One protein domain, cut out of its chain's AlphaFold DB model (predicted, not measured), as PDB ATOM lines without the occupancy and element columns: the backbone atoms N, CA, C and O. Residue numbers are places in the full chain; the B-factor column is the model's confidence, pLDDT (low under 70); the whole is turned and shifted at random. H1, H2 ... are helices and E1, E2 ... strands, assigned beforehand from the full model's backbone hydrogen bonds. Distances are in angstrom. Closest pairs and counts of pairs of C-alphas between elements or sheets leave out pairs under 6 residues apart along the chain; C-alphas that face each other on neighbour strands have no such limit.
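This is residues 31 to 175 of the 178 residues of an uncharacterized protein of Bacteroides salyersiae (UniProt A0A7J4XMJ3). Picture one strongly twisted sheet in two wings: the long strands E1, E8 and E9 side by side, with short E5 at the far end of E9, and E3, E2, E7 and E6 in a row, joined to E9 by short E4 near the middle. H4 and H5 are on one face of the sheet, H4 over E1 and H5 beside the strands, and H1 is on the opposite face, while H2 and H3 only graze the sheet. The 145 printed residues hold, in order, E1 E2 E3 H1 H2 E4 H3 H4 E5 E6 E7 E8 H5 E9; the class is mixed, helices and strands, and the branched sheet is mixed too, with E4 and E9 its parallel pair. The whole is compact, with a radius of gyration of the C-alphas of 14.8 A and spans of 45 by 40 by 29 A.

Find C-alpha 36 at (-23.814, 21.775, -21.722), where E1, residues 36 to 42, begins its 17.1 A. Read on through E2, 47 to 51, 13.4 A; E3, 57 to 61, 13.7 A; H1, 62 to 67; H2, 72 to 77; E4, 82 to 84; H3, 88 to 91; H4, 94 to 100, 10.3 A; E5, 105 to 107; E6, 112 to 114; and E7, 124 to 128, 13.0 A. E8, 134 to 141, spans 22.4 A, H5, 142 to 149, 10.1 A, and E9, 167 to 175, 25.5 A, ending at C-alpha 175, (-1.876, 20.262, -26.812).

Start at E9: antiparallel E8 is on one side of it, with N 138 and O 170 2.9 A apart; on the other side are parallel E4, N 83 to O 169 2.9 A, and antiparallel E5, N 106 to O 175 2.8 A. Edge strand E1 is antiparallel to E8, N 37 to O 139 2.9 A. From E4 go to antiparallel E3, N 59 to O 82 2.8 A; E3 and E2 form a hairpin, N 50 to O 58 2.8 A. E7 is antiparallel to E2, N 49 to O 126 2.8 A, and forms a hairpin with E6, N 113 to O 127 2.9 A. H4 is over E1, only just not E8 too, at a height over the sheet of 9.7 A; its closest C-alphas to E1 are Leu 96 and Val 38, 6.6 A. H5, on the same face, is only just over none of the strands; C-alphas 142 and 167, its closest to E9, are 6.1 A apart. H1, on the opposite face, stands up from the sheet; C-alphas 62 and 48, its closest to E2, are 5.7 A apart. In H1 and H5 every O i to N i+4 pair is within hydrogen-bond range, in H4 2 of 3, in H2 0 of 2 with 2 of 3 O i to N i+3 pairs; H3 is too short for an i+4 pair.

The farthest C-alphas, Asp 31 and Lys 116, are 47.5 A apart. The printed part has no cut; the link H5 to E9, residues 150 to 166, is long. The mean pLDDT of the printed part is 84.4, and it is under 70 at residues 31 to 33, 107 to 110, 117 to 119, 151 to 153 and 162 to 165 of this model.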
ATOM      1  N   ASP A  31     -33.354  31.793 -18.619       60.03
ATOM      2  CA  ASP A  31     -33.080  32.043 -20.035       60.03
ATOM      3  C   ASP A  31     -31.623  31.685 -20.365       60.03
ATOM      4  O   ASP A  31     -30.688  32.030 -19.642       60.03
ATOM      5  N   GLY A  32     -31.417  30.950 -21.462       63.38
ATOM      6  CA  GLY A  32     -30.095  30.436 -21.831       63.38
ATOM      7  C   GLY A  32     -29.673  29.164 -21.086       63.38
ATOM      8  O   GLY A  32     -28.507  28.765 -21.197       63.38
ATOM      9  N   TYR A  33     -30.591  28.500 -20.376       68.81
ATOM     10  CA  TYR A  33     -30.372  27.174 -19.801       68.81
ATOM     11  C   TYR A  33     -30.030  26.134 -20.879       68.81
ATOM     12  O   TYR A  33     -30.800  25.879 -21.808       68.81
ATOM     13  N   LYS A  34     -28.852  25.516 -20.759       80.19
ATOM     14  CA  LYS A  34     -28.334  24.497 -21.677       80.19
ATOM     15  C   LYS A  34     -27.825  23.310 -20.884       80.19
ATOM     16  O   LYS A  34     -27.210  23.464 -19.838       80.19
ATOM     17  N   SER A  35     -27.998  22.105 -21.413       84.19
ATOM     18  CA  SER A  35     -27.447  20.900 -20.781       84.19
ATOM     19  C   SER A  35     -25.914  20.839 -20.791       84.19
ATOM     20  O   SER A  35     -25.339  20.006 -20.091       84.19
ATOM     21  N   LEU A  36     -25.261  21.701 -21.574       88.00
ATOM     22  CA  LEU A  36     -23.814  21.775 -21.722       88.00
ATOM     23  C   LEU A  36     -23.379  23.224 -21.960       88.00
ATOM     24  O   LEU A  36     -23.967  23.924 -22.790       88.00
ATOM     25  N   TYR A  37     -22.311  23.633 -21.280       87.88
ATOM     26  CA  TYR A  37     -21.618  24.898 -21.495       87.88
ATOM     27  C   TYR A  37     -20.128  24.659 -21.679       87.88
ATOM     28  O   TYR A  37     -19.497  24.016 -20.846       87.88
ATOM     29  N   VAL A  38     -19.557  25.236 -22.734       89.25
ATOM     30  CA  VAL A  38     -18.109  25.451 -22.815       89.25
ATOM     31  C   VAL A  38     -17.822  26.764 -22.102       89.25
ATOM     32  O   VAL A  38     -18.378  27.793 -22.487       89.25
ATOM     33  N   VAL A  39     -17.034  26.708 -21.031       89.31
ATOM     34  CA  VAL A  39     -16.829  27.851 -20.135       89.31
ATOM     35  C   VAL A  39     -15.581  28.619 -20.537       89.31
ATOM     36  O   VAL A  39     -15.671  29.780 -20.939       89.31
ATOM     37  N   ASP A  40     -14.430  27.959 -20.443       90.81
ATOM     38  CA  ASP A  40     -13.121  28.565 -20.669       90.81
ATOM     39  C   ASP A  40     -12.059  27.491 -20.942       90.81
ATOM     40  O   ASP A  40     -12.361  26.292 -20.962       90.81
ATOM     41  N   THR A  41     -10.810  27.909 -21.108       91.62
ATOM     42  CA  THR A  41      -9.644  27.046 -20.940       91.62
ATOM     43  C   THR A  41      -9.045  27.229 -19.546       91.62
ATOM     44  O   THR A  41      -9.076  28.307 -18.959       91.62
ATOM     45  N   ILE A  42      -8.515  26.148 -18.982       93.88
ATOM     46  CA  ILE A  42      -7.817  26.164 -17.694       93.88
ATOM     47  C   ILE A  42      -6.455  25.499 -17.830       93.88
ATOM     48  O   ILE A  42      -6.241  24.651 -18.698       93.88
ATOM     49  N   GLN A  43      -5.547  25.841 -16.925       94.12
ATOM     50  CA  GLN A  43      -4.292  25.126 -16.737       94.12
ATOM     51  C   GLN A  43      -4.343  24.367 -15.415       94.12
ATOM     52  O   GLN A  43      -4.937  24.823 -14.439       94.12
ATOM     53  N   ILE A  44      -3.750  23.177 -15.407       94.75
ATOM     54  CA  ILE A  44      -3.600  22.352 -14.211       94.75
ATOM     55  C   ILE A  44      -2.116  22.040 -14.100       94.75
ATOM     56  O   ILE A  44      -1.576  21.337 -14.953       94.75
ATOM     57  N   ASP A  45      -1.479  22.556 -13.055       92.94
ATOM     58  CA  ASP A  45      -0.060  22.320 -12.800       92.94
ATOM     59  C   ASP A  45       0.191  20.856 -12.426       92.94
ATOM     60  O   ASP A  45      -0.533  20.288 -11.603       92.94
ATOM     61  N   ASP A  46       1.229  20.259 -13.020       93.31
ATOM     62  CA  ASP A  46       1.603  18.845 -12.859       93.31
ATOM     63  C   ASP A  46       0.378  17.903 -12.855       93.31
ATOM     64  O   ASP A  46       0.031  17.309 -11.823       93.31
ATOM     65  N   PRO A  47      -0.357  17.821 -13.982       95.19
ATOM     66  CA  PRO A  47      -1.632  17.135 -14.011       95.19
ATOM     67  C   PRO A  47      -1.436  15.620 -13.928       95.19
ATOM     68  O   PRO A  47      -0.601  15.029 -14.617       95.19
ATOM     69  N   VAL A  48      -2.283  14.971 -13.132       94.06
ATOM     70  CA  VAL A  48      -2.397  13.513 -13.050       94.06
ATOM     71  C   VAL A  48      -3.823  13.084 -13.352       94.06
ATOM     72  O   VAL A  48      -4.785  13.745 -12.955       94.06
ATOM     73  N   SER A  49      -3.968  11.952 -14.039       93.88
ATOM     74  CA  SER A  49      -5.261  11.298 -14.216       93.88
ATOM     75  C   SER A  49      -5.436  10.169 -13.207       93.88
ATOM     76  O   SER A  49      -4.529   9.355 -13.012       93.88
ATOM     77  N   VAL A  50      -6.609  10.111 -12.589       93.81
ATOM     78  CA  VAL A  50      -6.955   9.163 -11.532       93.81
ATOM     79  C   VAL A  50      -8.170   8.366 -11.978       93.81
ATOM     80  O   VAL A  50      -9.267   8.916 -12.067       93.81
ATOM     81  N   LEU A  51      -7.988   7.071 -12.231       92.44
ATOM     82  CA  LEU A  51      -9.096   6.147 -12.442       92.44
ATOM     83  C   LEU A  51      -9.500   5.558 -11.097       92.44
ATOM     84  O   LEU A  51      -8.700   4.918 -10.406       92.44
ATOM     85  N   THR A  52     -10.749   5.762 -10.710       91.94
ATOM     86  CA  THR A  52     -11.269   5.219  -9.461       91.94
ATOM     87  C   THR A  52     -11.758   3.782  -9.636       91.94
ATOM     88  O   THR A  52     -11.853   3.260 -10.749       91.94
ATOM     89  N   LYS A  53     -12.058   3.100  -8.526       89.06
ATOM     90  CA  LYS A  53     -12.544   1.712  -8.578       89.06
ATOM     91  C   LYS A  53     -13.929   1.597  -9.207       89.06
ATOM     92  O   LYS A  53     -14.188   0.593  -9.860       89.06
ATOM     93  N   SER A  54     -14.766   2.621  -9.053       89.12
ATOM     94  CA  SER A  54     -16.078   2.695  -9.701       89.12
ATOM     95  C   SER A  54     -15.993   3.027 -11.196       89.12
ATOM     96  O   SER A  54     -17.007   2.993 -11.879       89.12
ATOM     97  N   GLY A  55     -14.797   3.336 -11.715       89.44
ATOM     98  CA  GLY A  55     -14.558   3.580 -13.138       89.44
ATOM     99  C   GLY A  55     -14.576   5.049 -13.559       89.44
ATOM    100  O   GLY A  55     -14.390   5.326 -14.739       89.44
ATOM    101  N   TYR A  56     -14.761   5.995 -12.633       90.69
ATOM    102  CA  TYR A  56     -14.665   7.419 -12.957       90.69
ATOM    103  C   TYR A  56     -13.212   7.806 -13.219       90.69
ATOM    104  O   TYR A  56     -12.318   7.431 -12.455       90.69
ATOM    105  N   CYS A  57     -12.983   8.588 -14.270       92.50
ATOM    106  CA  CYS A  57     -11.682   9.178 -14.541       92.50
ATOM    107  C   CYS A  57     -11.706  10.655 -14.147       92.50
ATOM    108  O   CYS A  57     -12.558  11.413 -14.602       92.50
ATOM    109  N   PHE A  58     -10.771  11.064 -13.297       94.88
ATOM    110  CA  PHE A  58     -10.595  12.455 -12.892       94.88
ATOM    111  C   PHE A  58      -9.240  12.980 -13.344       94.88
ATOM    112  O   PHE A  58      -8.283  12.215 -13.447       94.88
ATOM    113  N   VAL A  59      -9.142  14.292 -13.532       96.00
ATOM    114  CA  VAL A  59      -7.880  15.021 -13.635       96.00
ATOM    115  C   VAL A  59      -7.790  16.066 -12.527       96.00
ATOM    116  O   VAL A  59      -8.784  16.691 -12.146       96.00
ATOM    117  N   MET A  60      -6.592  16.202 -11.970       96.44
ATOM    118  CA  MET A  60      -6.253  17.144 -10.904       96.44
ATOM    119  C   MET A  60      -4.734  17.345 -10.872       96.44
ATOM    120  O   MET A  60      -4.006  16.581 -11.505       96.44
ATOM    121  N   SER A  61      -4.242  18.327 -10.118       96.06
ATOM    122  CA  SER A  61      -2.799  18.437  -9.877       96.06
ATOM    123  C   SER A  61      -2.302  17.280  -9.011       96.06
ATOM    124  O   SER A  61      -3.027  16.736  -8.169       96.06
ATOM    125  N   HIS A  62      -1.032  16.923  -9.145       93.56
ATOM    126  CA  HIS A  62      -0.416  15.922  -8.278       93.56
ATOM    127  C   HIS A  62      -0.504  16.314  -6.790       93.56
ATOM    128  O   HIS A  62      -0.734  15.470  -5.921       93.56
ATOM    129  N   GLN A  63      -0.424  17.611  -6.476       94.38
ATOM    130  CA  GLN A  63      -0.658  18.131  -5.126       94.38
ATOM    131  C   GLN A  63      -2.089  17.847  -4.636       94.38
ATOM    132  O   GLN A  63      -2.275  17.370  -3.508       94.38
ATOM    133  N   ALA A  64      -3.104  18.089  -5.472       94.94
ATOM    134  CA  ALA A  64      -4.491  17.761  -5.151       94.94
ATOM    135  C   ALA A  64      -4.643  16.254  -4.886       94.94
ATOM    136  O   ALA A  64      -5.211  15.870  -3.857       94.94
ATOM    137  N   PHE A  65      -4.025  15.404  -5.713       94.38
ATOM    138  CA  PHE A  65      -3.988  13.961  -5.476       94.38
ATOM    139  C   PHE A  65      -3.303  13.603  -4.146       94.38
ATOM    140  O   PHE A  65      -3.805  12.773  -3.386       94.38
ATOM    141  N   ASN A  66      -2.208  14.267  -3.779       92.25
ATOM    142  CA  ASN A  66      -1.514  14.039  -2.507       92.25
ATOM    143  C   ASN A  66      -2.357  14.423  -1.281       92.25
ATOM    144  O   ASN A  66      -2.253  13.762  -0.247       92.25
ATOM    145  N   SER A  67      -3.282  15.375  -1.411       91.44
ATOM    146  CA  SER A  67      -4.262  15.702  -0.360       91.44
ATOM    147  C   SER A  67      -5.513  14.809  -0.350       91.44
ATOM    148  O   SER A  67      -6.296  14.845   0.598       91.44
ATOM    149  N   PHE A  68      -5.739  14.002  -1.392       91.31
ATOM    150  CA  PHE A  68      -6.889  13.101  -1.462       91.31
ATOM    151  C   PHE A  68      -6.817  12.013  -0.378       91.31
ATOM    152  O   PHE A  68      -5.789  11.355  -0.207       91.31
ATOM    153  N   ASN A  69      -7.923  11.796   0.336       88.50
ATOM    154  CA  ASN A  69      -8.016  10.867   1.469       88.50
ATOM    155  C   ASN A  69      -8.486   9.446   1.088       88.50
ATOM    156  O   ASN A  69      -8.716   8.622   1.972       88.50
ATOM    157  N   GLY A  70      -8.670   9.158  -0.206       87.50
ATOM    158  CA  GLY A  70      -9.140   7.857  -0.696       87.50
ATOM    159  C   GLY A  70     -10.665   7.692  -0.765       87.50
ATOM    160  O   GLY A  70     -11.135   6.638  -1.190       87.50
ATOM    161  N   LYS A  71     -11.466   8.694  -0.367       90.50
ATOM    162  CA  LYS A  71     -12.938   8.643  -0.444       90.50
ATOM    163  C   LYS A  71     -13.451   9.213  -1.766       90.50
ATOM    164  O   LYS A  71     -13.651  10.419  -1.875       90.50
ATOM    165  N   GLU A  72     -13.718   8.351  -2.744       89.62
ATOM    166  CA  GLU A  72     -14.154   8.723  -4.104       89.62
ATOM    167  C   GLU A  72     -15.255   9.796  -4.152       89.62
ATOM    168  O   GLU A  72     -15.079  10.795  -4.842       89.62
ATOM    169  N   LYS A  73     -16.331   9.663  -3.359       86.94
ATOM    170  CA  LYS A  73     -17.441  10.641  -3.335       86.94
ATOM    171  C   LYS A  73     -16.997  12.084  -3.053       86.94
ATOM    172  O   LYS A  73     -17.680  13.025  -3.436       86.94
ATOM    173  N   THR A  74     -15.850  12.278  -2.398       88.75
ATOM    174  CA  THR A  74     -15.309  13.621  -2.127       88.75
ATOM    175  C   THR A  74     -14.718  14.291  -3.367       88.75
ATOM    176  O   THR A  74     -14.661  15.514  -3.401       88.75
ATOM    177  N   LEU A  75     -14.319  13.531  -4.395       90.81
ATOM    178  CA  LEU A  75     -13.718  14.069  -5.619       90.81
ATOM    179  C   LEU A  75     -14.703  14.933  -6.411       90.81
ATOM    180  O   LEU A  75     -14.327  16.003  -6.874       90.81
ATOM    181  N   PHE A  76     -15.977  14.535  -6.477       88.12
ATOM    182  CA  PHE A  76     -17.031  15.297  -7.157       88.12
ATOM    183  C   PHE A  76     -17.277  16.683  -6.546       88.12
ATOM    184  O   PHE A  76     -17.686  17.604  -7.245       88.12
ATOM    185  N   LYS A  77     -16.995  16.839  -5.247       86.25
ATOM    186  CA  LYS A  77     -17.224  18.082  -4.496       86.25
ATOM    187  C   LYS A  77     -15.991  18.982  -4.440       86.25
ATOM    188  O   LYS A  77     -16.059  20.079  -3.899       86.25
ATOM    189  N   ARG A  78     -14.839  18.540  -4.949       90.12
ATOM    190  CA  ARG A  78     -13.597  19.315  -4.872       90.12
ATOM    191  C   ARG A  78     -13.536  20.386  -5.959       90.12
ATOM    192  O   ARG A  78     -13.789  20.122  -7.134       90.12
ATOM    193  N   ALA A  79     -13.153  21.603  -5.578       90.19
ATOM    194  CA  ALA A  79     -13.022  22.727  -6.507       90.19
ATOM    195  C   ALA A  79     -11.890  22.517  -7.535       90.19
ATOM    196  O   ALA A  79     -12.043  22.906  -8.689       90.19
ATOM    197  N   ASP A  80     -10.826  21.820  -7.141       93.50
ATOM    198  CA  ASP A  80      -9.586  21.571  -7.891       93.50
ATOM    199  C   ASP A  80      -9.544  20.211  -8.618       93.50
ATOM    200  O   ASP A  80      -8.494  19.786  -9.099       93.50
ATOM    201  N   VAL A  81     -10.680  19.513  -8.685       95.12
ATOM    202  CA  VAL A  81     -10.825  18.210  -9.347       95.12
ATOM    203  C   VAL A  81     -11.869  18.296 -10.453       95.12
ATOM    204  O   VAL A  81     -12.915  18.930 -10.287       95.12
ATOM    205  N   PHE A  82     -11.593  17.649 -11.580       95.81
ATOM    206  CA  PHE A  82     -12.438  17.665 -12.770       95.81
ATOM    207  C   PHE A  82     -12.619  16.239 -13.280       95.81
ATOM    208  O   PHE A  82     -11.689  15.438 -13.193       95.81
ATOM    209  N   LEU A  83     -13.791  15.908 -13.818       94.19
ATOM    210  CA  LEU A  83     -13.949  14.685 -14.605       94.19
ATOM    211  C   LEU A  83     -13.077  14.803 -15.855       94.19
ATOM    212  O   LEU A  83     -13.084  15.839 -16.516       94.19
ATOM    213  N   LEU A  84     -12.304  13.768 -16.159       92.88
ATOM    214  CA  LEU A  84     -11.463  13.724 -17.346       92.88
ATOM    215  C   LEU A  84     -12.217  13.002 -18.453       92.88
ATOM    216  O   LEU A  84     -12.386  11.787 -18.366       92.88
ATOM    217  N   GLU A  85     -12.613  13.727 -19.501       88.00
ATOM    218  CA  GLU A  85     -13.350  13.126 -20.611       88.00
ATOM    219  C   GLU A  85     -12.781  13.437 -21.979       88.00
ATOM    220  O   GLU A  85     -12.769  14.572 -22.439       88.00
ATOM    221  N   LEU A  86     -12.351  12.383 -22.666       80.56
ATOM    222  CA  LEU A  86     -11.632  12.504 -23.930       80.56
ATOM    223  C   LEU A  86     -12.554  12.405 -25.152       80.56
ATOM    224  O   LEU A  86     -12.181  12.854 -26.233       80.56
ATOM    225  N   ARG A  87     -13.758  11.832 -24.997       77.56
ATOM    226  CA  ARG A  87     -14.737  11.670 -26.089       77.56
ATOM    227  C   ARG A  87     -15.814  12.749 -26.086       77.56
ATOM    228  O   ARG A  87     -16.533  12.874 -27.071       77.56
ATOM    229  N   LEU A  88     -15.918  13.554 -25.024       78.19
ATOM    230  CA  LEU A  88     -16.928  14.610 -24.910       78.19
ATOM    231  C   LEU A  88     -16.923  15.624 -26.070       78.19
ATOM    232  O   LEU A  88     -18.015  16.075 -26.418       78.19
ATOM    233  N   PRO A  89     -15.785  15.943 -26.729       76.31
ATOM    234  CA  PRO A  89     -15.771  16.857 -27.869       76.31
ATOM    235  C   PRO A  89     -16.804  16.571 -28.963       76.31
ATOM    236  O   PRO A  89     -17.307  17.519 -29.556       76.31
ATOM    237  N   ILE A  90     -17.190  15.310 -29.199       76.50
ATOM    238  CA  ILE A  90     -18.163  14.960 -30.254       76.50
ATOM    239  C   ILE A  90     -19.578  15.502 -29.984       76.50
ATOM    240  O   ILE A  90     -20.390  15.585 -30.901       76.50
ATOM    241  N   TYR A  91     -19.875  15.865 -28.734       77.94
ATOM    242  CA  TYR A  91     -21.162  16.423 -28.308       77.94
ATOM    243  C   TYR A  91     -21.112  17.939 -28.092       77.94
ATOM    244  O   TYR A  91     -22.132  18.548 -27.761       77.94
ATOM    245  N   ILE A  92     -19.939  18.559 -28.256       82.44
ATOM    246  CA  ILE A  92     -19.778  20.007 -28.146       82.44
ATOM    247  C   ILE A  92     -20.096  20.626 -29.515       82.44
ATOM    248  O   ILE A  92     -19.493  20.225 -30.511       82.44
ATOM    249  N   PRO A  93     -21.006  21.618 -29.598       81.44
ATOM    250  CA  PRO A  93     -21.248  22.341 -30.842       81.44
ATOM    251  C   PRO A  93     -19.947  22.901 -31.424       81.44
ATOM    252  O   PRO A  93     -19.179  23.550 -30.709       81.44
ATOM    253  N   SER A  94     -19.716  22.684 -32.720       79.25
ATOM    254  CA  SER A  94     -18.462  23.042 -33.398       79.25
ATOM    255  C   SER A  94     -18.102  24.521 -33.255       79.25
ATOM    256  O   SER A  94     -16.939  24.854 -33.074       79.25
ATOM    257  N   GLU A  95     -19.091  25.413 -33.263       81.25
ATOM    258  CA  GLU A  95     -18.903  26.854 -33.053       81.25
ATOM    259  C   GLU A  95     -18.299  27.172 -31.677       81.25
ATOM    260  O   GLU A  95     -17.372  27.973 -31.567       81.25
ATOM    261  N   LEU A  96     -18.799  26.516 -30.622       75.75
ATOM    262  CA  LEU A  96     -18.282  26.683 -29.262       75.75
ATOM    263  C   LEU A  96     -16.915  26.025 -29.116       75.75
ATOM    264  O   LEU A  96     -16.032  26.589 -28.485       75.75
ATOM    265  N   TYR A  97     -16.736  24.858 -29.723       78.25
ATOM    266  CA  TYR A  97     -15.467  24.149 -29.735       78.25
ATOM    267  C   TYR A  97     -14.356  24.988 -30.390       78.25
ATOM    268  O   TYR A  97     -13.327  25.259 -29.775       78.25
ATOM    269  N   ASN A  98     -14.604  25.499 -31.597       81.56
ATOM    270  CA  ASN A  98     -13.638  26.271 -32.384       81.56
ATOM    271  C   ASN A  98     -13.316  27.647 -31.783       81.56
ATOM    272  O   ASN A  98     -12.310  28.248 -32.145       81.56
ATOM    273  N   LYS A  99     -14.148  28.158 -30.867       84.56
ATOM    274  CA  LYS A  99     -13.857  29.401 -30.140       84.56
ATOM    275  C   LYS A  99     -12.654  29.255 -29.201       84.56
ATOM    276  O   LYS A  99     -11.925  30.222 -29.008       84.56
ATOM    277  N   TYR A 100     -12.474  28.077 -28.601       80.56
ATOM    278  CA  TYR A 100     -11.452  27.836 -27.575       80.56
ATOM    279  C   TYR A 100     -10.322  26.922 -28.053       80.56
ATOM    280  O   TYR A 100      -9.220  26.978 -27.514       80.56
ATOM    281  N   ILE A 101     -10.583  26.072 -29.046       81.44
ATOM    282  CA  ILE A 101      -9.604  25.123 -29.567       81.44
ATOM    283  C   ILE A 101      -8.907  25.720 -30.789       81.44
ATOM    284  O   ILE A 101      -9.544  26.007 -31.802       81.44
ATOM    285  N   LEU A 102      -7.585  25.886 -30.697       71.25
ATOM    286  CA  LEU A 102      -6.766  26.348 -31.820       71.25
ATOM    287  C   LEU A 102      -6.751  25.291 -32.931       71.25
ATOM    288  O   LEU A 102      -6.765  24.093 -32.646       71.25
ATOM    289  N   SER A 103      -6.663  25.722 -34.189       70.81
ATOM    290  CA  SER A 103      -6.692  24.837 -35.365       70.81
ATOM    291  C   SER A 103      -5.578  23.782 -35.385       70.81
ATOM    292  O   SER A 103      -5.753  22.720 -35.974       70.81
ATOM    293  N   ASN A 104      -4.452  24.054 -34.727       75.50
ATOM    294  CA  ASN A 104      -3.318  23.146 -34.565       75.50
ATOM    295  C   ASN A 104      -3.351  22.358 -33.241       75.50
ATOM    296  O   ASN A 104      -2.330  21.798 -32.840       75.50
ATOM    297  N   SER A 105      -4.488  22.321 -32.541       74.19
ATOM    298  CA  SER A 105      -4.607  21.580 -31.285       74.19
ATOM    299  C   SER A 105      -4.900  20.098 -31.514       74.19
ATOM    300  O   SER A 105      -5.648  19.734 -32.419       74.19
ATOM    301  N   TYR A 106      -4.394  19.235 -30.636       74.06
ATOM    302  CA  TYR A 106      -4.712  17.807 -30.606       74.06
ATOM    303  C   TYR A 106      -5.109  17.353 -29.194       74.06
ATOM    304  O   TYR A 106      -4.680  17.928 -28.194       74.06
ATOM    305  N   SER A 107      -5.957  16.323 -29.122       68.94
ATOM    306  CA  SER A 107      -6.431  15.729 -27.865       68.94
ATOM    307  C   SER A 107      -5.473  14.645 -27.365       68.94
ATOM    308  O   SER A 107      -4.953  13.847 -28.148       68.94
ATOM    309  N   TYR A 108      -5.261  14.587 -26.049       68.38
ATOM    310  CA  TYR A 108      -4.369  13.626 -25.382       68.38
ATOM    311  C   TYR A 108      -5.026  12.261 -25.131       68.38
ATOM    312  O   TYR A 108      -5.083  11.790 -23.993       68.38
ATOM    313  N   LEU A 109      -5.513  11.603 -26.184       60.72
ATOM    314  CA  LEU A 109      -6.216  10.326 -26.031       60.72
ATOM    315  C   LEU A 109      -5.322   9.203 -25.457       60.72
ATOM    316  O   LEU A 109      -5.782   8.476 -24.578       60.72
ATOM    317  N   ASP A 110      -4.034   9.148 -25.832       61.31
ATOM    318  CA  ASP A 110      -3.179   7.970 -25.567       61.31
ATOM    319  C   ASP A 110      -1.806   8.250 -24.921       61.31
ATOM    320  O   ASP A 110      -1.000   7.343 -24.730       61.31
ATOM    321  N   ASN A 111      -1.527   9.483 -24.500       72.62
ATOM    322  CA  ASN A 111      -0.215   9.855 -23.950       72.62
ATOM    323  C   ASN A 111      -0.204   9.855 -22.416       72.62
ATOM    324  O   ASN A 111       0.161  10.855 -21.799       72.62
ATOM    325  N   ARG A 112      -0.620   8.756 -21.781       85.31
ATOM    326  CA  ARG A 112      -0.591   8.631 -20.316       85.31
ATOM    327  C   ARG A 112       0.382   7.556 -19.865       85.31
ATOM    328  O   ARG A 112       0.410   6.458 -20.412       85.31
ATOM    329  N   ILE A 113       1.184   7.886 -18.859       89.19
ATOM    330  CA  ILE A 113       2.229   7.015 -18.326       89.19
ATOM    331  C   ILE A 113       1.803   6.562 -16.927       89.19
ATOM    332  O   ILE A 113       1.543   7.415 -16.072       89.19
ATOM    333  N   PRO A 114       1.728   5.247 -16.656       89.81
ATOM    334  CA  PRO A 114       1.417   4.748 -15.324       89.81
ATOM    335  C   PRO A 114       2.414   5.261 -14.285       89.81
ATOM    336  O   PRO A 114       3.628   5.114 -14.435       89.81
ATOM    337  N   LEU A 115       1.894   5.818 -13.195       87.69
ATOM    338  CA  LEU A 115       2.672   6.104 -11.998       87.69
ATOM    339  C   LEU A 115       2.553   4.916 -11.043       87.69
ATOM    340  O   LEU A 115       1.562   4.181 -11.060       87.69
ATOM    341  N   LYS A 116       3.559   4.710 -10.184       78.31
ATOM    342  CA  LYS A 116       3.449   3.698  -9.125       78.31
ATOM    343  C   LYS A 116       2.243   4.048  -8.250       78.31
ATOM    344  O   LYS A 116       2.257   5.051  -7.543       78.31
ATOM    345  N   SER A 117       1.205   3.219  -8.350       62.84
ATOM    346  CA  SER A 117      -0.043   3.366  -7.605       62.84
ATOM    347  C   SER A 117       0.247   3.341  -6.105       62.84
ATOM    348  O   SER A 117       0.781   2.361  -5.584       62.84
ATOM    349  N   ASP A 118      -0.069   4.443  -5.427       60.97
ATOM    350  CA  ASP A 118       0.072   4.572  -3.980       60.97
ATOM    351  C   ASP A 118      -1.239   4.208  -3.255       60.97
ATOM    352  O   ASP A 118      -2.330   4.168  -3.828       60.97
ATOM    353  N   LYS A 119      -1.101   3.961  -1.950       63.03
ATOM    354  CA  LYS A 119      -1.994   3.428  -0.900       63.03
ATOM    355  C   LYS A 119      -3.431   3.981  -0.807       63.03
ATOM    356  O   LYS A 119      -4.169   3.614   0.108       63.03
ATOM    357  N   LYS A 120      -3.872   4.841  -1.725       75.38
ATOM    358  CA  LYS A 120      -5.144   5.585  -1.683       75.38
ATOM    359  C   LYS A 120      -6.335   4.866  -2.324       75.38
ATOM    360  O   LYS A 120      -7.378   5.479  -2.526       75.38
ATOM    361  N   LYS A 121      -6.205   3.563  -2.599       80.88
ATOM    362  CA  LYS A 121      -7.274   2.679  -3.112       80.88
ATOM    363  C   LYS A 121      -7.892   3.125  -4.450       80.88
ATOM    364  O   LYS A 121      -9.037   2.766  -4.723       80.88
ATOM    365  N   VAL A 122      -7.152   3.848  -5.286       90.06
ATOM    366  CA  VAL A 122      -7.548   4.123  -6.678       90.06
ATOM    367  C   VAL A 122      -7.228   2.917  -7.567       90.06
ATOM    368  O   VAL A 122      -6.434   2.062  -7.171       90.06
ATOM    369  N   LYS A 123      -7.881   2.806  -8.727       91.00
ATOM    370  CA  LYS A 123      -7.618   1.730  -9.691       91.00
ATOM    371  C   LYS A 123      -6.319   2.014 -10.442       91.00
ATOM    372  O   LYS A 123      -5.421   1.179 -10.419       91.00
ATOM    373  N   GLU A 124      -6.196   3.205 -11.021       91.69
ATOM    374  CA  GLU A 124      -4.995   3.646 -11.736       91.69
ATOM    375  C   GLU A 124      -4.672   5.107 -11.413       91.69
ATOM    376  O   GLU A 124      -5.561   5.929 -11.178       91.69
ATOM    377  N   LEU A 125      -3.378   5.415 -11.418       93.19
ATOM    378  CA  LEU A 125      -2.832   6.764 -11.358       93.19
ATOM    379  C   LEU A 125      -1.849   6.898 -12.517       93.19
ATOM    380  O   LEU A 125      -0.954   6.065 -12.663       93.19
ATOM    381  N   MET A 126      -2.007   7.931 -13.335       92.56
ATOM    382  CA  MET A 126      -1.148   8.163 -14.495       92.56
ATOM    383  C   MET A 126      -0.753   9.633 -14.590       92.56
ATOM    384  O   MET A 126      -1.562  10.506 -14.277       92.56
ATOM    385  N   SER A 127       0.458   9.903 -15.064       91.88
ATOM    386  CA  SER A 127       0.857  11.224 -15.549       91.88
ATOM    387  C   SER A 127       0.567  11.349 -17.045       91.88
ATOM    388  O   SER A 127       0.289  10.358 -17.724       91.88
ATOM    389  N   PHE A 128       0.660  12.566 -17.577       89.56
ATOM    390  CA  PHE A 128       0.658  12.808 -19.018       89.56
ATOM    391  C   PHE A 128       2.102  12.793 -19.545       89.56
ATOM    392  O   PHE A 128       2.967  13.473 -18.999       89.56
ATOM    393  N   GLY A 129       2.376  12.012 -20.594       85.31
ATOM    394  CA  GLY A 129       3.718  11.852 -21.168       85.31
ATOM    395  C   GLY A 129       4.268  13.129 -21.808       85.31
ATOM    396  O   GLY A 129       5.458  13.408 -21.705       85.31
ATOM    397  N   ARG A 130       3.385  13.944 -22.389       85.69
ATOM    398  CA  ARG A 130       3.596  15.382 -22.599       85.69
ATOM    399  C   ARG A 130       2.486  16.097 -21.837       85.69
ATOM    400  O   ARG A 130       1.335  15.674 -21.914       85.69
ATOM    401  N   GLN A 131       2.825  17.136 -21.082       86.88
ATOM    402  CA  GLN A 131       1.816  17.895 -20.351       86.88
ATOM    403  C   GLN A 131       0.869  18.607 -21.332       86.88
ATOM    404  O   GLN A 131       1.347  19.196 -22.307       86.88
ATOM    405  N   PRO A 132      -0.456  18.553 -21.100       90.38
ATOM    406  CA  PRO A 132      -1.403  19.387 -21.824       90.38
ATOM    407  C   PRO A 132      -1.047  20.866 -21.669       90.38
ATOM    408  O   PRO A 132      -0.723  21.307 -20.569       90.38
ATOM    409  N   ASP A 133      -1.136  21.627 -22.758       90.12
ATOM    410  CA  ASP A 133      -0.891  23.074 -22.723       90.12
ATOM    411  C   ASP A 133      -2.062  23.800 -22.037       90.12
ATOM    412  O   ASP A 133      -1.886  24.828 -21.378       90.12
ATOM    413  N   PHE A 134      -3.266  23.233 -22.171       91.62
ATOM    414  CA  PHE A 134      -4.479  23.647 -21.477       91.62
ATOM    415  C   PHE A 134      -5.516  22.512 -21.450       91.62
ATOM    416  O   PHE A 134      -5.398  21.495 -22.140       91.62
ATOM    417  N   PHE A 135      -6.572  22.711 -20.669       92.56
ATOM    418  CA  PHE A 135      -7.771  21.887 -20.663       92.56
ATOM    419  C   PHE A 135      -8.974  22.738 -21.051       92.56
ATOM    420  O   PHE A 135      -9.156  23.828 -20.513       92.56
ATOM    421  N   LEU A 136      -9.826  22.237 -21.942       92.38
ATOM    422  CA  LEU A 136     -11.134  22.837 -22.178       92.38
ATOM    423  C   LEU A 136     -12.044  22.511 -20.992       92.38
ATOM    424  O   LEU A 136     -12.282  21.333 -20.707       92.38
ATOM    425  N   LEU A 137     -12.546  23.541 -20.312       93.75
ATOM    426  CA  LEU A 137     -13.481  23.402 -19.205       93.75
ATOM    427  C   LEU A 137     -14.915  23.408 -19.729       93.75
ATOM    428  O   LEU A 137     -15.400  24.387 -20.306       93.75
ATOM    429  N   VAL A 138     -15.614  22.313 -19.460       91.44
ATOM    430  CA  VAL A 138     -17.015  22.118 -19.813       91.44
ATOM    431  C   VAL A 138     -17.821  21.892 -18.541       91.44
ATOM    432  O   VAL A 138     -17.437  21.107 -17.675       91.44
ATOM    433  N   LEU A 139     -18.961  22.568 -18.432       90.94
ATOM    434  CA  LEU A 139     -19.985  22.246 -17.446       90.94
ATOM    435  C   LEU A 139     -21.068  21.434 -18.139       90.94
ATOM    436  O   LEU A 139     -21.673  21.898 -19.106       90.94
ATOM    437  N   ILE A 140     -21.326  20.232 -17.636       87.88
ATOM    438  CA  ILE A 140     -22.343  19.338 -18.186       87.88
ATOM    439  C   ILE A 140     -23.351  18.958 -17.115       87.88
ATOM    440  O   ILE A 140     -22.989  18.643 -15.983       87.88
ATOM    441  N   ARG A 141     -24.629  18.993 -17.471       87.88
ATOM    442  CA  ARG A 141     -25.699  18.582 -16.570       87.88
ATOM    443  C   ARG A 141     -25.676  17.066 -16.389       87.88
ATOM    444  O   ARG A 141     -25.539  16.334 -17.371       87.88
ATOM    445  N   GLY A 142     -25.826  16.597 -15.154       86.75
ATOM    446  CA  GLY A 142     -25.660  15.182 -14.817       86.75
ATOM    447  C   GLY A 142     -26.563  14.222 -15.600       86.75
ATOM    448  O   GLY A 142     -26.098  13.209 -16.121       86.75
ATOM    449  N   ASP A 143     -27.849  14.540 -15.747       85.06
ATOM    450  CA  ASP A 143     -28.790  13.713 -16.522       85.06
ATOM    451  C   ASP A 143     -28.455  13.659 -18.019       85.06
ATOM    452  O   ASP A 143     -28.636  12.625 -18.663       85.06
ATOM    453  N   PHE A 144     -27.943  14.756 -18.575       86.19
ATOM    454  CA  PHE A 144     -27.511  14.837 -19.957       86.19
ATOM    455  C   PHE A 144     -26.245  14.015 -20.156       86.19
ATOM    456  O   PHE A 144     -26.230  13.194 -21.069       86.19
ATOM    457  N   TYR A 145     -25.253  14.159 -19.269       87.31
ATOM    458  CA  TYR A 145     -24.061  13.310 -19.231       87.31
ATOM    459  C   TYR A 145     -24.450  11.827 -19.230       87.31
ATOM    460  O   TYR A 145     -24.054  11.082 -20.124       87.31
ATOM    461  N   ASN A 146     -25.319  11.411 -18.304       87.94
ATOM    462  CA  ASN A 146     -25.760  10.021 -18.216       87.94
ATOM    463  C   ASN A 146     -26.450   9.542 -19.495       87.94
ATOM    464  O   ASN A 146     -26.196   8.434 -19.959       87.94
ATOM    465  N   ARG A 147     -27.287  10.378 -20.111       84.19
ATOM    466  CA  ARG A 147     -28.019  10.000 -21.323       84.19
ATOM    467  C   ARG A 147     -27.132   9.884 -22.562       84.19
ATOM    468  O   ARG A 147     -27.358   8.987 -23.366       84.19
ATOM    469  N   VAL A 148     -26.217  10.830 -22.776       80.56
ATOM    470  CA  VAL A 148     -25.490  10.939 -24.056       80.56
ATOM    471  C   VAL A 148     -24.119  10.288 -24.022       80.56
ATOM    472  O   VAL A 148     -23.573   9.995 -25.078       80.56
ATOM    473  N   TYR A 149     -23.561  10.101 -22.827       77.69
ATOM    474  CA  TYR A 149     -22.139   9.854 -22.668       77.69
ATOM    475  C   TYR A 149     -21.822   8.546 -21.932       77.69
ATOM    476  O   TYR A 149     -20.697   8.065 -22.004       77.69
ATOM    477  N   THR A 150     -22.805   7.921 -21.278       77.69
ATOM    478  CA  THR A 150     -22.622   6.634 -20.580       77.69
ATOM    479  C   THR A 150     -23.137   5.471 -21.430       77.69
ATOM    480  O   THR A 150     -24.021   5.650 -22.268       77.69
ATOM    481  N   GLY A 151     -22.561   4.278 -21.267       67.94
ATOM    482  CA  GLY A 151     -22.867   3.112 -22.104       67.94
ATOM    483  C   GLY A 151     -21.800   2.023 -22.003       67.94
ATOM    484  O   GLY A 151     -20.888   2.138 -21.192       67.94
ATOM    485  N   LEU A 152     -21.902   0.986 -22.843       61.94
ATOM    486  CA  LEU A 152     -21.015  -0.196 -22.832       61.94
ATOM    487  C   LEU A 152     -19.517   0.152 -22.852       61.94
ATOM    488  O   LEU A 152     -18.752  -0.448 -22.105       61.94
ATOM    489  N   ASP A 153     -19.135   1.159 -23.641       68.06
ATOM    490  CA  ASP A 153     -17.748   1.628 -23.755       68.06
ATOM    491  C   ASP A 153     -17.526   3.024 -23.148       68.06
ATOM    492  O   ASP A 153     -16.449   3.600 -23.322       68.06
ATOM    493  N   GLY A 154     -18.547   3.613 -22.518       70.81
ATOM    494  CA  GLY A 154     -18.510   4.959 -21.936       70.81
ATOM    495  C   GLY A 154     -18.094   4.956 -20.460       70.81
ATOM    496  O   GLY A 154     -17.985   3.892 -19.849       70.81
ATOM    497  N   PRO A 155     -17.857   6.128 -19.851       78.69
ATOM    498  CA  PRO A 155     -17.698   6.222 -18.404       78.69
ATOM    499  C   PRO A 155     -18.946   5.732 -17.650       78.69
ATOM    500  O   PRO A 155     -20.050   5.686 -18.209       78.69
ATOM    501  N   PRO A 156     -18.792   5.407 -16.355       85.56
ATOM    502  CA  PRO A 156     -19.911   5.027 -15.506       85.56
ATOM    503  C   PRO A 156     -20.951   6.146 -15.370       85.56
ATOM    504  O   PRO A 156     -20.642   7.341 -15.417       85.56
ATOM    505  N   THR A 157     -22.198   5.729 -15.156       88.31
ATOM    506  CA  THR A 157     -23.330   6.595 -14.820       88.31
ATOM    507  C   THR A 157     -23.067   7.341 -13.520       88.31
ATOM    508  O   THR A 157     -22.834   6.709 -12.495       88.31
ATOM    509  N   LEU A 158     -23.159   8.672 -13.555       85.75
ATOM    510  CA  LEU A 158     -23.109   9.512 -12.363       85.75
ATOM    511  C   LEU A 158     -24.259   9.140 -11.419       85.75
ATOM    512  O   LEU A 158     -25.409   9.021 -11.852       85.75
ATOM    513  N   GLU A 159     -23.961   8.996 -10.129       84.12
ATOM    514  CA  GLU A 159     -24.974   8.860  -9.077       84.12
ATOM    515  C   GLU A 159     -25.669  10.217  -8.874       84.12
ATOM    516  O   GLU A 159     -25.147  11.089  -8.186       84.12
ATOM    517  N   LEU A 160     -26.828  10.415  -9.515       71.38
ATOM    518  CA  LEU A 160     -27.483  11.731  -9.599       71.38
ATOM    519  C   LEU A 160     -28.467  12.070  -8.475       71.38
ATOM    520  O   LEU A 160     -29.002  13.165  -8.531       71.38
ATOM    521  N   GLU A 161     -28.751  11.170  -7.522       70.50
ATOM    522  CA  GLU A 161     -29.771  11.308  -6.450       70.50
ATOM    523  C   GLU A 161     -30.741  12.515  -6.602       70.50
ATOM    524  O   GLU A 161     -31.613  12.496  -7.474       70.50
ATOM    525  N   ASN A 162     -30.569  13.574  -5.792       60.12
ATOM    526  CA  ASN A 162     -31.326  14.840  -5.832       60.12
ATOM    527  C   ASN A 162     -30.645  15.936  -6.683       60.12
ATOM    528  O   ASN A 162     -31.065  17.089  -6.687       60.12
ATOM    529  N   GLU A 163     -29.581  15.586  -7.395       65.94
ATOM    530  CA  GLU A 163     -28.660  16.464  -8.125       65.94
ATOM    531  C   GLU A 163     -28.803  16.306  -9.646       65.94
ATOM    532  O   GLU A 163     -27.903  16.624 -10.423       65.94
ATOM    533  N   LYS A 164     -29.962  15.825 -10.107       63.47
ATOM    534  CA  LYS A 164     -30.229  15.563 -11.528       63.47
ATOM    535  C   LYS A 164     -29.922  16.765 -12.435       63.47
ATOM    536  O   LYS A 164     -29.468  16.575 -13.565       63.47
ATOM    537  N   PHE A 165     -30.170  17.980 -11.944       65.88
ATOM    538  CA  PHE A 165     -29.940  19.234 -12.667       65.88
ATOM    539  C   PHE A 165     -28.618  19.930 -12.306       65.88
ATOM    540  O   PHE A 165     -28.335  20.993 -12.854       65.88
ATOM    541  N   SER A 166     -27.794  19.323 -11.445       79.50
ATOM    542  CA  SER A 166     -26.465  19.831 -11.108       79.50
ATOM    543  C   SER A 166     -25.517  19.728 -12.301       79.50
ATOM    544  O   SER A 166     -25.579  18.793 -13.111       79.50
ATOM    545  N   TYR A 167     -24.605  20.696 -12.382       86.50
ATOM    546  CA  TYR A 167     -23.516  20.689 -13.350       86.50
ATOM    547  C   TYR A 167     -22.274  20.023 -12.770       86.50
ATOM    548  O   TYR A 167     -21.868  20.287 -11.641       86.50
ATOM    549  N   TYR A 168     -21.634  19.202 -13.592       88.62
ATOM    550  CA  TYR A 168     -20.365  18.562 -13.302       88.62
ATOM    551  C   TYR A 168     -19.277  19.210 -14.149       88.62
ATOM    552  O   TYR A 168     -19.476  19.498 -15.333       88.62
ATOM    553  N   LYS A 169     -18.121  19.444 -13.526       92.88
ATOM    554  CA  LYS A 169     -16.955  20.009 -14.201       92.88
ATOM    555  C   LYS A 169     -16.215  18.913 -14.948       92.88
ATOM    556  O   LYS A 169     -15.727  17.968 -14.328       92.88
ATOM    557  N   VAL A 170     -16.094  19.082 -16.252       92.88
ATOM    558  CA  VAL A 170     -15.342  18.205 -17.138       92.88
ATOM    559  C   VAL A 170     -14.165  18.981 -17.713       92.88
ATOM    560  O   VAL A 170     -14.323  20.113 -18.163       92.88
ATOM    561  N   ALA A 171     -12.989  18.369 -17.695       93.75
ATOM    562  CA  ALA A 171     -11.776  18.889 -18.292       93.75
ATOM    563  C   ALA A 171     -11.343  17.976 -19.442       93.75
ATOM    564  O   ALA A 171     -11.246  16.756 -19.286       93.75
ATOM    565  N   ILE A 172     -11.070  18.585 -20.593       91.88
ATOM    566  CA  ILE A 172     -10.653  17.889 -21.813       91.88
ATOM    567  C   ILE A 172      -9.240  18.375 -22.169       91.88
ATOM    568  O   ILE A 172      -9.083  19.563 -22.441       91.88
ATOM    569  N   PRO A 173      -8.204  17.522 -22.135       92.12
ATOM    570  CA  PRO A 173      -6.814  17.928 -22.336       92.12
ATOM    571  C   PRO A 173      -6.494  18.216 -23.805       92.12
ATOM    572  O   PRO A 173      -6.753  17.378 -24.673       92.12
ATOM    573  N   TYR A 174      -5.827  19.343 -24.057       89.31
ATOM    574  CA  TYR A 174      -5.353  19.745 -25.380       89.31
ATOM    575  C   TYR A 174      -3.876  20.109 -25.384       89.31
ATOM    576  O   TYR A 174      -3.323  20.612 -24.404       89.31
ATOM    577  N   GLY A 175      -3.234  19.835 -26.515       87.12
ATOM    578  CA  GLY A 175      -1.876  20.262 -26.812       87.12
ATOM    579  C   GLY A 175      -1.849  21.034 -28.115       87.12
ATOM    580  O   GLY A 175      -2.617  20.727 -29.019       87.12
TER     581      GLY A 175